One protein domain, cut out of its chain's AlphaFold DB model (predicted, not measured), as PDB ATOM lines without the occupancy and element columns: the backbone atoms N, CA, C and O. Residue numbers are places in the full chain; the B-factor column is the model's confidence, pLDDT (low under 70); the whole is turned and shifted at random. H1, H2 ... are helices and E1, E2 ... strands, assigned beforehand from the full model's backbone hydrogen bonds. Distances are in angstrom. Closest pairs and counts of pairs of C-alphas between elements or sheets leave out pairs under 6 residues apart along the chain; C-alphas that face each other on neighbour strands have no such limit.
ATOM      1  N   GLN A   5     207.454 258.082 167.177       87.31
ATOM      2  CA  GLN A   5     207.918 257.132 166.161       87.31
ATOM      3  C   GLN A   5     207.094 257.182 164.869       87.31
ATOM      4  O   GLN A   5     207.469 256.541 163.889       87.31
ATOM      5  N   LYS A   6     205.986 257.935 164.826       90.00
ATOM      6  CA  LYS A   6     205.077 257.967 163.671       90.00
ATOM      7  C   LYS A   6     205.774 258.388 162.381       90.00
ATOM      8  O   LYS A   6     205.634 257.699 161.376       90.00
ATOM      9  N   LEU A   7     206.573 259.453 162.413       91.75
ATOM     10  CA  LEU A   7     207.281 259.942 161.221       91.75
ATOM     11  C   LEU A   7     208.314 258.925 160.708       91.75
ATOM     12  O   LEU A   7     208.410 258.669 159.508       91.75
ATOM     13  N   LEU A   8     209.058 258.298 161.623       90.81
ATOM     14  CA  LEU A   8     210.037 257.260 161.288       90.81
ATOM     15  C   LEU A   8     209.361 255.992 160.759       90.81
ATOM     16  O   LEU A   8     209.874 255.338 159.843       90.81
ATOM     17  N   TRP A   9     208.186 255.671 161.295       91.88
ATOM     18  CA  TRP A   9     207.354 254.575 160.829       91.88
ATOM     19  C   TRP A   9     206.823 254.835 159.423       91.88
ATOM     20  O   TRP A   9     206.976 253.971 158.567       91.88
ATOM     21  N   GLU A  10     206.295 256.026 159.135       92.31
ATOM     22  CA  GLU A  10     205.813 256.399 157.798       92.31
ATOM     23  C   GLU A  10     206.936 256.329 156.752       92.31
ATOM     24  O   GLU A  10     206.746 255.775 155.664       92.31
ATOM     25  N   ALA A  11     208.135 256.809 157.096       91.75
ATOM     26  CA  ALA A  11     209.309 256.719 156.231       91.75
ATOM     27  C   ALA A  11     209.729 255.260 155.967       91.75
ATOM     28  O   ALA A  11     209.981 254.879 154.819       91.75
ATOM     29  N   SER A  12     209.767 254.425 157.008       90.12
ATOM     30  CA  SER A  12     210.120 253.001 156.901       90.12
ATOM     31  C   SER A  12     209.060 252.205 156.136       90.12
ATOM     32  O   SER A  12     209.386 251.373 155.288       90.12
ATOM     33  N   HIS A  13     207.785 252.525 156.353       91.31
ATOM     34  CA  HIS A  13     206.650 251.937 155.657       91.31
ATOM     35  C   HIS A  13     206.662 252.281 154.162       91.31
ATOM     36  O   HIS A  13     206.468 251.399 153.324       91.31
ATOM     37  N   LYS A  14     206.988 253.531 153.799       90.56
ATOM     38  CA  LYS A  14     207.146 253.949 152.397       90.56
ATOM     39  C   LYS A  14     208.289 253.203 151.698       90.56
ATOM     40  O   LYS A  14     208.103 252.750 150.571       90.56
ATOM     41  N   ARG A  15     209.429 253.014 152.376       89.00
ATOM     42  CA  ARG A  15     210.561 252.208 151.867       89.00
ATOM     43  C   ARG A  15     210.196 250.728 151.699       89.00
ATOM     44  O   ARG A  15     210.572 250.101 150.715       89.00
ATOM     45  N   SER A  16     209.426 250.165 152.630       86.31
ATOM     46  CA  SER A  16     208.915 248.791 152.511       86.31
ATOM     47  C   SER A  16     207.969 248.639 151.316       86.31
ATOM     48  O   SER A  16     208.083 247.675 150.557       86.31
ATOM     49  N   LYS A  17     207.070 249.612 151.106       87.75
ATOM     50  CA  LYS A  17     206.165 249.652 149.949       87.75
ATOM     51  C   LYS A  17     206.928 249.718 148.626       87.75
ATOM     52  O   LYS A  17     206.579 248.985 147.707       87.75
ATOM     53  N   SER A  18     207.982 250.535 148.532       85.75
ATOM     54  CA  SER A  18     208.787 250.642 147.305       85.75
ATOM     55  C   SER A  18     209.602 249.385 146.998       85.75
ATOM     56  O   SER A  18     209.834 249.089 145.834       85.75
ATOM     57  N   ASN A  19     210.002 248.627 148.024       85.69
ATOM     58  CA  ASN A  19     210.777 247.389 147.872       85.69
ATOM     59  C   ASN A  19     209.902 246.135 147.694       85.69
ATOM     60  O   ASN A  19     210.418 245.018 147.646       85.69
ATOM     61  N   THR A  20     208.576 246.283 147.637       84.88
ATOM     62  CA  THR A  20     207.666 245.151 147.448       84.88
ATOM     63  C   THR A  20     207.545 244.815 145.965       84.88
ATOM     64  O   THR A  20     207.211 245.673 145.150       84.88
ATOM     65  N   SER A  21     207.818 243.550 145.621       86.25
ATOM     66  CA  SER A  21     207.768 243.057 144.242       86.25
ATOM     67  C   SER A  21     206.429 243.368 143.575       86.25
ATOM     68  O   SER A  21     205.366 243.318 144.202       86.25
ATOM     69  N   ALA A  22     206.471 243.643 142.270       80.19
ATOM     70  CA  ALA A  22     205.274 243.920 141.491       80.19
ATOM     71  C   ALA A  22     204.252 242.767 141.544       80.19
ATOM     72  O   ALA A  22     203.050 243.040 141.516       80.19
ATOM     73  N   LEU A  23     204.745 241.531 141.686       85.00
ATOM     74  CA  LEU A  23     203.981 240.282 141.675       85.00
ATOM     75  C   LEU A  23     203.377 239.907 143.041       85.00
ATOM     76  O   LEU A  23     202.488 239.062 143.099       85.00
ATOM     77  N   ASP A  24     203.809 240.538 144.136       85.19
ATOM     78  CA  ASP A  24     203.312 240.232 145.483       85.19
ATOM     79  C   ASP A  24     202.071 241.080 145.824       85.19
ATOM     80  O   ASP A  24     202.109 242.061 146.574       85.19
ATOM     81  N   LEU A  25     200.945 240.715 145.203       86.19
ATOM     82  CA  LEU A  25     199.641 241.365 145.384       86.19
ATOM     83  C   LEU A  25     199.152 241.308 146.837       86.19
ATOM     84  O   LEU A  25     198.604 242.291 147.335       86.19
ATOM     85  N   VAL A  26     199.393 240.195 147.537       86.06
ATOM     86  CA  VAL A  26     198.969 240.010 148.934       86.06
ATOM     87  C   VAL A  26     199.688 241.001 149.844       86.06
ATOM     88  O   VAL A  26     199.044 241.680 150.649       86.06
ATOM     89  N   LYS A  27     201.009 241.144 149.694       83.50
ATOM     90  CA  LYS A  27     201.784 242.106 150.481       83.50
ATOM     91  C   LYS A  27     201.423 243.549 150.149       83.50
ATOM     92  O   LYS A  27     201.270 244.341 151.070       83.50
ATOM     93  N   LYS A  28     201.182 243.885 148.877       83.12
ATOM     94  CA  LYS A  28     200.711 245.226 148.477       83.12
ATOM     95  C   LYS A  28     199.375 245.598 149.113       83.12
ATOM     96  O   LYS A  28     199.243 246.700 149.639       83.12
ATOM     97  N   VAL A  29     198.404 244.683 149.092       86.12
ATOM     98  CA  VAL A  29     197.106 244.886 149.750       86.12
ATOM     99  C   VAL A  29     197.311 245.049 151.255       86.12
ATOM    100  O   VAL A  29     196.846 246.025 151.841       86.12
ATOM    101  N   LYS A  30     198.082 244.156 151.886       85.62
ATOM    102  CA  LYS A  30     198.395 244.237 153.319       85.62
ATOM    103  C   LYS A  30     199.048 245.570 153.687       85.62
ATOM    104  O   LYS A  30     198.634 246.190 154.664       85.62
ATOM    105  N   ASP A  31     200.020 246.033 152.913       84.81
ATOM    106  CA  ASP A  31     200.721 247.297 153.136       84.81
ATOM    107  C   ASP A  31     199.810 248.509 152.882       84.81
ATOM    108  O   ASP A  31     199.918 249.510 153.585       84.81
ATOM    109  N   ALA A  32     198.881 248.442 151.924       84.06
ATOM    110  CA  ALA A  32     197.901 249.504 151.683       84.06
ATOM    111  C   ALA A  32     196.984 249.735 152.895       84.06
ATOM    112  O   ALA A  32     196.722 250.884 153.243       84.06
ATOM    113  N   PHE A  33     196.573 248.660 153.572       85.94
ATOM    114  CA  PHE A  33     195.721 248.716 154.767       85.94
ATOM    115  C   PHE A  33     196.496 248.784 156.089       85.94
ATOM    116  O   PHE A  33     195.892 248.819 157.162       85.94
ATOM    117  N   THR A  34     197.830 248.778 156.057       85.81
ATOM    118  CA  THR A  34     198.625 248.873 157.282       85.81
ATOM    119  C   THR A  34     198.720 250.331 157.721       85.81
ATOM    120  O   THR A  34     199.312 251.157 157.032       85.81
ATOM    121  N   GLY A  35     198.151 250.631 158.887       87.25
ATOM    122  CA  GLY A  35     198.302 251.913 159.570       87.25
ATOM    123  C   GLY A  35     199.403 251.893 160.628       87.25
ATOM    124  O   GLY A  35     199.940 250.836 160.972       87.25
ATOM    125  N   PHE A  36     199.706 253.077 161.164       88.88
ATOM    126  CA  PHE A  36     200.592 253.222 162.315       88.88
ATOM    127  C   PHE A  36     200.073 252.361 163.483       88.88
ATOM    128  O   PHE A  36     198.873 252.431 163.776       88.88
ATOM    129  N   PRO A  37     200.924 251.543 164.137       88.31
ATOM    130  CA  PRO A  37     200.492 250.688 165.236       88.31
ATOM    131  C   PRO A  37     199.804 251.503 166.328       88.31
ATOM    132  O   PRO A  37     200.281 252.572 166.695       88.31
ATOM    133  N   SER A  38     198.691 251.005 166.862       87.44
ATOM    134  CA  SER A  38     198.026 251.668 167.979       87.44
ATOM    135  C   SER A  38     198.834 251.518 169.268       87.44
ATOM    136  O   SER A  38     199.529 250.522 169.497       87.44
ATOM    137  N   PHE A  39     198.719 252.513 170.143       85.56
ATOM    138  CA  PHE A  39     199.246 252.416 171.494       85.56
ATOM    139  C   PHE A  39     198.379 251.447 172.305       85.56
ATOM    140  O   PHE A  39     197.189 251.689 172.499       85.56
ATOM    141  N   VAL A  40     198.974 250.349 172.775       85.62
ATOM    142  CA  VAL A  40     198.269 249.307 173.529       85.62
ATOM    143  C   VAL A  40     198.912 249.136 174.900       85.62
ATOM    144  O   VAL A  40     200.118 248.909 175.017       85.62
ATOM    145  N   ILE A  41     198.089 249.194 175.946       85.75
ATOM    146  CA  ILE A  41     198.480 248.833 177.309       85.75
ATOM    147  C   ILE A  41     197.957 247.428 177.595       85.75
ATOM    148  O   ILE A  41     196.769 247.146 177.455       85.75
ATOM    149  N   GLN A  42     198.848 246.543 178.022       87.69
ATOM    150  CA  GLN A  42     198.479 245.281 178.633       87.69
ATOM    151  C   GLN A  42     198.156 245.510 180.111       87.69
ATOM    152  O   GLN A  42     199.003 245.949 180.889       87.69
ATOM    153  N   VAL A  43     196.929 245.171 180.500       85.62
ATOM    154  CA  VAL A  43     196.467 245.208 181.888       85.62
ATOM    155  C   VAL A  43     196.506 243.785 182.437       85.62
ATOM    156  O   VAL A  43     195.809 242.907 181.933       85.62
ATOM    157  N   LYS A  44     197.328 243.535 183.458       87.94
ATOM    158  CA  LYS A  44     197.333 242.258 184.186       87.94
ATOM    159  C   LYS A  44     196.609 242.451 185.508       87.94
ATOM    160  O   LYS A  44     197.169 243.001 186.456       87.94
ATOM    161  N   MET A  45     195.358 242.014 185.546       85.69
ATOM    162  CA  MET A  45     194.522 242.061 186.739       85.69
ATOM    163  C   MET A  45     195.023 241.045 187.770       85.69
ATOM    164  O   MET A  45     195.257 239.882 187.447       85.69
ATOM    165  N   LYS A  46     195.229 241.499 189.005       88.19
ATOM    166  CA  LYS A  46     195.640 240.674 190.151       88.19
ATOM    167  C   LYS A  46     194.471 240.346 191.064       88.19
ATOM    168  O   LYS A  46     194.433 239.270 191.644       88.19
ATOM    169  N   TYR A  47     193.538 241.280 191.180       86.19
ATOM    170  CA  TYR A  47     192.354 241.161 192.010       86.19
ATOM    171  C   TYR A  47     191.262 242.035 191.418       86.19
ATOM    172  O   TYR A  47     191.563 243.080 190.846       86.19
ATOM    173  N   PHE A  48     190.011 241.637 191.580       84.75
ATOM    174  CA  PHE A  48     188.866 242.486 191.305       84.75
ATOM    175  C   PHE A  48     187.768 242.178 192.311       84.75
ATOM    176  O   PHE A  48     187.643 241.050 192.784       84.75
ATOM    177  N   ASP A  49     186.976 243.190 192.626       82.81
ATOM    178  CA  ASP A  49     185.861 243.101 193.548       82.81
ATOM    179  C   ASP A  49     184.694 243.897 192.978       82.81
ATOM    180  O   ASP A  49     184.799 245.087 192.687       82.81
ATOM    181  N   LEU A  50     183.572 243.208 192.790       77.88
ATOM    182  CA  LEU A  50     182.334 243.786 192.274       77.88
ATOM    183  C   LEU A  50     181.293 243.977 193.377       77.88
ATOM    184  O   LEU A  50     180.145 244.285 193.078       77.88
ATOM    185  N   TYR A  51     181.649 243.756 194.638       72.06
ATOM    186  CA  TYR A  51     180.709 243.619 195.745       72.06
ATOM    187  C   TYR A  51     180.956 244.597 196.877       72.06
ATOM    188  O   TYR A  51     180.053 244.809 197.680       72.06
ATOM    189  N   HIS A  52     182.137 245.204 196.938       75.06
ATOM    190  CA  HIS A  52     182.433 246.189 197.966       75.06
ATOM    191  C   HIS A  52     181.515 247.405 197.844       75.06
ATOM    192  O   HIS A  52     181.332 247.928 196.741       75.06
ATOM    193  N   ASP A  53     180.922 247.833 198.951       75.94
ATOM    194  CA  ASP A  53     180.252 249.126 199.054       75.94
ATOM    195  C   ASP A  53     181.203 250.110 199.753       75.94
ATOM    196  O   ASP A  53     182.038 249.708 200.564       75.94
ATOM    197  N   ASP A  54     181.116 251.397 199.431       76.81
ATOM    198  CA  ASP A  54     181.871 252.428 200.139       76.81
ATOM    199  C   ASP A  54     181.299 252.679 201.551       76.81
ATOM    200  O   ASP A  54     180.261 252.139 201.946       76.81
ATOM    201  N   ARG A  55     181.957 253.545 202.335       79.12
ATOM    202  CA  ARG A  55     181.511 253.875 203.704       79.12
ATOM    203  C   ARG A  55     180.120 254.523 203.782       79.12
ATOM    204  O   ARG A  55     179.580 254.653 204.876       79.12
ATOM    205  N   TRP A  56     179.565 254.972 202.658       76.56
ATOM    206  CA  TRP A  56     178.237 255.575 202.556       76.56
ATOM    207  C   TRP A  56     177.203 254.626 201.936       76.56
ATOM    208  O   TRP A  56     176.040 255.010 201.799       76.56
ATOM    209  N   GLY A  57     177.604 253.397 201.596       72.88
ATOM    210  CA  GLY A  57     176.753 252.366 201.014       72.88
ATOM    211  C   GLY A  57     176.634 252.419 199.489       72.88
ATOM    212  O   GLY A  57     175.758 251.744 198.948       72.88
ATOM    213  N   HIS A  58     177.456 253.205 198.780       74.88
ATOM    214  CA  HIS A  58     177.483 253.167 197.314       74.88
ATOM    215  C   HIS A  58     178.235 251.949 196.802       74.88
ATOM    216  O   HIS A  58     179.294 251.623 197.336       74.88
ATOM    217  N   PRO A  59     177.772 251.322 195.710       75.00
ATOM    218  CA  PRO A  59     178.513 250.255 195.081       75.00
ATOM    219  C   PRO A  59     179.851 250.783 194.563       75.00
ATOM    220  O   PRO A  59     179.901 251.698 193.741       75.00
ATOM    221  N   MET A  60     180.938 250.168 195.019       80.00
ATOM    222  CA  MET A  60     182.304 250.521 194.653       80.00
ATOM    223  C   MET A  60     182.983 249.310 194.008       80.00
ATOM    224  O   MET A  60     183.734 248.602 194.678       80.00
ATOM    225  N   PRO A  61     182.692 248.987 192.735       83.75
ATOM    226  CA  PRO A  61     183.447 247.958 192.043       83.75
ATOM    227  C   PRO A  61     184.854 248.487 191.743       83.75
ATOM    228  O   PRO A  61     185.030 249.625 191.305       83.75
ATOM    229  N   TRP A  62     185.870 247.676 192.003       86.81
ATOM    230  CA  TRP A  62     187.266 248.072 191.855       86.81
ATOM    231  C   TRP A  62     188.143 246.881 191.488       86.81
ATOM    232  O   TRP A  62     187.772 245.725 191.685       86.81
ATOM    233  N   PHE A  63     189.320 247.150 190.937       88.56
ATOM    234  CA  PHE A  63     190.308 246.115 190.666       88.56
ATOM    235  C   PHE A  63     191.726 246.602 190.933       88.56
ATOM    236  O   PHE A  63     192.027 247.796 190.884       88.56
ATOM    237  N   MET A  64     192.603 245.641 191.206       91.00
ATOM    238  CA  MET A  64     194.042 245.831 191.259       91.00
ATOM    239  C   MET A  64     194.655 245.272 189.990       91.00
ATOM    240  O   MET A  64     194.447 244.102 189.657       91.00
ATOM    241  N   ALA A  65     195.450 246.077 189.300       90.88
ATOM    242  CA  ALA A  65     196.185 245.613 188.137       90.88
ATOM    243  C   ALA A  65     197.578 246.218 188.061       90.88
ATOM    244  O   ALA A  65     197.846 247.309 188.557       90.88
ATOM    245  N   THR A  66     198.455 245.500 187.372       90.19
ATOM    246  CA  THR A  66     199.712 246.050 186.875       90.19
ATOM    247  C   THR A  66     199.530 246.391 185.406       90.19
ATOM    248  O   THR A  66     199.005 245.578 184.636       90.19
ATOM    249  N   LEU A  67     199.977 247.574 185.015       88.31
ATOM    250  CA  LEU A  67     199.916 248.048 183.640       88.31
ATOM    251  C   LEU A  67     201.281 247.835 182.989       88.31
ATOM    252  O   LEU A  67     202.315 248.004 183.634       88.31
ATOM    253  N   GLN A  68     201.303 247.502 181.706       87.56
ATOM    254  CA  GLN A  68     202.534 247.333 180.940       87.56
ATOM    255  C   GLN A  68     202.303 247.780 179.501       87.56
ATOM    256  O   GLN A  68     201.275 247.457 178.910       87.56
ATOM    257  N   TYR A  69     203.248 248.505 178.906       85.88
ATOM    258  CA  TYR A  69     203.166 248.800 177.477       85.88
ATOM    259  C   TYR A  69     203.328 247.509 176.660       85.88
ATOM    260  O   TYR A  69     204.306 246.775 176.830       85.88
ATOM    261  N   LYS A  70     202.376 247.230 175.762       86.56
ATOM    262  CA  LYS A  70     202.471 246.108 174.828       86.56
ATOM    263  C   LYS A  70     203.151 246.588 173.552       86.56
ATOM    264  O   LYS A  70     202.562 247.330 172.766       86.56
ATOM    265  N   ARG A  71     204.387 246.134 173.335       85.25
ATOM    266  CA  ARG A  71     205.127 246.430 172.105       85.25
ATOM    267  C   ARG A  71     204.391 245.848 170.884       85.25
ATOM    268  O   ARG A  71     203.957 244.694 170.946       85.25
ATOM    269  N   PRO A  72     204.269 246.591 169.770       84.25
ATOM    270  CA  PRO A  72     203.746 246.054 168.523       84.25
ATOM    271  C   PRO A  72     204.723 245.018 167.950       84.25
ATOM    272  O   PRO A  72     205.869 245.355 167.650       84.25
ATOM    273  N   SER A  73     204.282 243.766 167.812       70.44
ATOM    274  CA  SER A  73     205.109 242.671 167.281       70.44
ATOM    275  C   SER A  73     205.200 242.692 165.756       70.44
ATOM    276  O   SER A  73     206.241 242.379 165.187       70.44
ATOM    277  N   ASP A  74     204.125 243.118 165.093       68.25
ATOM    278  CA  ASP A  74     203.986 243.003 163.648       68.25
ATOM    279  C   ASP A  74     203.997 244.399 163.017       68.25
ATOM    280  O   ASP A  74     203.299 245.304 163.475       68.25
ATOM    281  N   ARG A  75     204.732 244.568 161.906       71.69
ATOM    282  CA  ARG A  75     204.691 245.785 161.056       71.69
ATOM    283  C   ARG A  75     205.212 247.062 161.733       71.69
ATOM    284  O   ARG A  75     204.872 248.178 161.344       71.69
ATOM    285  N   SER A  76     206.062 246.890 162.738       77.19
ATOM    286  CA  SER A  76     206.661 247.957 163.540       77.19
ATOM    287  C   SER A  76     208.050 248.386 163.043       77.19
ATOM    288  O   SER A  76     208.586 249.382 163.521       77.19
ATOM    289  N   TYR A  77     208.619 247.658 162.069       84.19
ATOM    290  CA  TYR A  77     209.948 247.890 161.477       84.19
ATOM    291  C   TYR A  77     211.092 247.958 162.508       84.19
ATOM    292  O   TYR A  77     212.085 248.638 162.279       84.19
ATOM    293  N   GLY A  78     210.930 247.300 163.662       80.75
ATOM    294  CA  GLY A  78     211.881 247.355 164.780       80.75
ATOM    295  C   GLY A  78     211.949 248.712 165.496       80.75
ATOM    296  O   GLY A  78     212.693 248.883 166.458       80.75
ATOM    297  N   LEU A  79     211.128 249.690 165.090       85.06
ATOM    298  CA  LEU A  79     211.159 251.059 165.619       85.06
ATOM    299  C   LEU A  79     210.749 251.151 167.090       85.06
ATOM    300  O   LEU A  79     210.978 252.170 167.724       85.06
ATOM    301  N   PHE A  80     210.148 250.102 167.645       84.75
ATOM    302  CA  PHE A  80     209.657 250.073 169.023       84.75
ATOM    303  C   PHE A  80     210.471 249.123 169.911       84.75
ATOM    304  O   PHE A  80     210.158 248.983 171.093       84.75
ATOM    305  N   ASP A  81     211.518 248.486 169.376       82.19
ATOM    306  CA  ASP A  81     212.311 247.482 170.098       82.19
ATOM    307  C   ASP A  81     213.123 248.086 171.242       82.19
ATOM    308  O   ASP A  81     213.316 247.451 172.278       82.19
ATOM    309  N   HIS A  82     213.519 249.348 171.080       77.62
ATOM    310  CA  HIS A  82     214.196 250.127 172.109       77.62
ATOM    311  C   HIS A  82     213.250 250.601 173.220       77.62
ATOM    312  O   HIS A  82     213.720 250.970 174.292       77.62
ATOM    313  N   ILE A  83     211.929 250.612 172.989       74.38
ATOM    314  CA  ILE A  83     210.965 251.005 174.018       74.38
ATOM    315  C   ILE A  83     210.818 249.813 174.963       74.38
ATOM    316  O   ILE A  83     210.301 248.764 174.543       74.38
ATOM    317  N   PRO A  84     211.281 249.919 176.219       70.12
ATOM    318  CA  PRO A  84     211.205 248.811 177.148       70.12
ATOM    319  C   PRO A  84     209.737 248.452 177.367       70.12
ATOM    320  O   PRO A  84     208.889 249.314 177.592       70.12
ATOM    321  N   THR A  85     209.430 247.158 177.367       71.50
ATOM    322  CA  THR A  85     208.134 246.650 177.838       71.50
ATOM    323  C   THR A  85     208.064 246.709 179.365       71.50
ATOM    324  O   THR A  85     207.488 245.821 179.983       71.50
ATOM    325  N   ALA A  86     208.720 247.685 179.995       69.38
ATOM    326  CA  ALA A  86     208.747 247.801 181.438       69.38
ATOM    327  C   ALA A  86     207.312 248.010 181.946       69.38
ATOM    328  O   ALA A  86     206.502 248.677 181.287       69.38
ATOM    329  N   PRO A  87     206.958 247.393 183.079       74.88
ATOM    330  CA  PRO A  87     205.693 247.684 183.716       74.88
ATOM    331  C   PRO A  87     205.684 249.150 184.163       74.88
ATOM    332  O   PRO A  87     206.727 249.718 184.491       74.88
ATOM    333  N   PHE A  88     204.506 249.766 184.185       76.62
ATOM    334  CA  PHE A  88     204.373 251.091 184.777       76.62
ATOM    335  C   PHE A  88     204.756 250.998 186.256       76.62
ATOM    336  O   PHE A  88     204.246 250.143 186.988       76.62
ATOM    337  N   SER A  89     205.675 251.868 186.668       77.00
ATOM    338  CA  SER A  89     206.168 251.944 188.034       77.00
ATOM    339  C   SER A  89     206.064 253.370 188.553       77.00
ATOM    340  O   SER A  89     206.277 254.331 187.815       77.00
ATOM    341  N   THR A  90     205.725 253.495 189.829       75.25
ATOM    342  CA  THR A  90     205.792 254.747 190.591       75.25
ATOM    343  C   THR A  90     207.228 255.134 190.913       75.25
ATOM    344  O   THR A  90     207.488 256.311 191.136       75.25
ATOM    345  N   ASP A  91     208.149 254.165 190.908       76.31
ATOM    346  CA  ASP A  91     209.584 254.400 191.008       76.31
ATOM    347  C   ASP A  91     210.261 253.999 189.683       76.31
ATOM    348  O   ASP A  91     210.446 252.807 189.408       76.31
ATOM    349  N   PRO A  92     210.648 254.978 188.843       66.38
ATOM    350  CA  PRO A  92     211.321 254.714 187.576       66.38
ATOM    351  C   PRO A  92     212.629 253.917 187.717       66.38
ATOM    352  O   PRO A  92     213.066 253.317 186.738       66.38
ATOM    353  N   GLN A  93     213.259 253.914 188.899       71.25
ATOM    354  CA  GLN A  93     214.570 253.301 189.136       71.25
ATOM    355  C   GLN A  93     214.480 251.815 189.507       71.25
ATOM    356  O   GLN A  93     215.374 251.046 189.163       71.25
ATOM    357  N   GLN A  94     213.407 251.388 190.179       67.31
ATOM    358  CA  GLN A  94     213.257 249.998 190.636       67.31
ATOM    359  C   GLN A  94     212.795 249.037 189.535       67.31
ATOM    360  O   GLN A  94     212.988 247.828 189.656       67.31
ATOM    361  N   GLY A  95     212.150 249.538 188.476       66.19
ATOM    362  CA  GLY A  95     211.658 248.713 187.363       66.19
ATOM    363  C   GLY A  95     210.588 247.676 187.749       66.19
ATOM    364  O   GLY A  95     210.167 246.878 186.907       66.19
ATOM    365  N   SER A  96     210.127 247.673 189.002       77.19
ATOM    366  CA  SER A  96     209.109 246.756 189.503       77.19
ATOM    367  C   SER A  96     207.706 247.230 189.115       77.19
ATOM    368  O   SER A  96     207.425 248.430 189.211       77.19
ATOM    369  N   PRO A  97     206.791 246.319 188.729       81.69
ATOM    370  CA  PRO A  97     205.414 246.690 188.438       81.69
ATOM    371  C   PRO A  97     204.735 247.305 189.658       81.69
ATOM    372  O   PRO A  97     204.633 246.649 190.695       81.69
ATOM    373  N   THR A  98     204.200 248.518 189.521       86.50
ATOM    374  CA  THR A  98     203.338 249.078 190.562       86.50
ATOM    375  C   THR A  98     201.935 248.512 190.422       86.50
ATOM    376  O   THR A  98     201.338 248.508 189.340       86.50
ATOM    377  N   LEU A  99     201.399 248.030 191.540       87.69
ATOM    378  CA  LEU A  99     200.009 247.625 191.635       87.69
ATOM    379  C   LEU A  99     199.130 248.873 191.762       87.69
ATOM    380  O   LEU A  99     199.218 249.608 192.743       87.69
ATOM    381  N   VAL A 100     198.281 249.111 190.768       87.81
ATOM    382  CA  VAL A 100     197.370 250.258 190.740       87.81
ATOM    383  C   VAL A 100     195.972 249.797 191.126       87.81
ATOM    384  O   VAL A 100     195.498 248.771 190.637       87.81
ATOM    385  N   HIS A 101     195.318 250.574 191.988       88.81
ATOM    386  CA  HIS A 101     193.925 250.382 192.378       88.81
ATOM    387  C   HIS A 101     193.051 251.268 191.492       88.81
ATOM    388  O   HIS A 101     193.237 252.484 191.457       88.81
ATOM    389  N   MET A 102     192.121 250.668 190.758       86.06
ATOM    390  CA  MET A 102     191.248 251.373 189.823       86.06
ATOM    391  C   MET A 102     189.786 251.139 190.188       86.06
ATOM    392  O   MET A 102     189.344 249.996 190.313       86.06
ATOM    393  N   LEU A 103     189.039 252.232 190.343       86.44
ATOM    394  CA  LEU A 103     187.586 252.204 190.496       86.44
ATOM    395  C   LEU A 103     186.930 251.993 189.130       86.44
ATOM    396  O   LEU A 103     187.274 252.657 188.152       86.44
ATOM    397  N   LEU A 104     185.966 251.081 189.070       82.88
ATOM    398  CA  LEU A 104     185.210 250.763 187.865       82.88
ATOM    399  C   LEU A 104     183.941 251.612 187.828       82.88
ATOM    400  O   LEU A 104     182.997 251.328 188.548       82.88
TER     401      LEU A 104
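What this domain is: This is residues 5 to 104 of the 312 residues of the protein "Dense granule protein gra12" of Cystoisospora suis (UniProt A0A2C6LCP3). A long rod has helices H1 and H2 at one end, a strongly twisted ribbon of three strands farther along, and the loop of residues 50 to 61 at the other end. The 100 printed residues, under half in named elements, run H1, H2, E1, E2, E3; the class is mixed, and the antiparallel sheet E1 - E2 - E3 is a meander, each strand neighbouring the one before. It is extended, radius of gyration of the C-alphas 20.5 A, spanning 67 by 32 by 19 A.

How they stand to each other: H1 (residues 5 to 18) and H2 (25 to 32) form a helical hairpin; they only just touch, with 3 pairs of C-alphas within 8 A, the closest Lys 17 and Asp 31, 6.7 A, by residues 13 to 17 of H1 alone. Their tilt is shallow, 25 degrees, opposite ways. Every O i to N i+4 pair in both is within hydrogen-bond range. Neither is on the sheet. E1 (41 to 49) bends by 71 degrees at residue 46. It forms a hairpin with E2 (62 to 69), antiparallel at 162 degrees; N 42 and O 68 are 2.7 A apart. E2 and E3 (99 to 103), also a hairpin, are antiparallel at 128 degrees; N 63 and O 102 are 2.9 A apart.

Where its parts are: H1 begins at C-alpha 5 (207.918, 257.132, 166.161) and is 20.0 A long; E1 is 21.3 A, E2 21.4 A. E3 ends at C-alpha 103 (187.586, 252.204, 190.496).

The domain as a whole: The C-alphas of Leu 23 and Trp 56, the two farthest apart, are 67.8 A apart. The printed part has no cut. The links E1 to E2 and E2 to E3 are long. Residues 74, 86, 92 and 94 to 95 have pLDDT under 70.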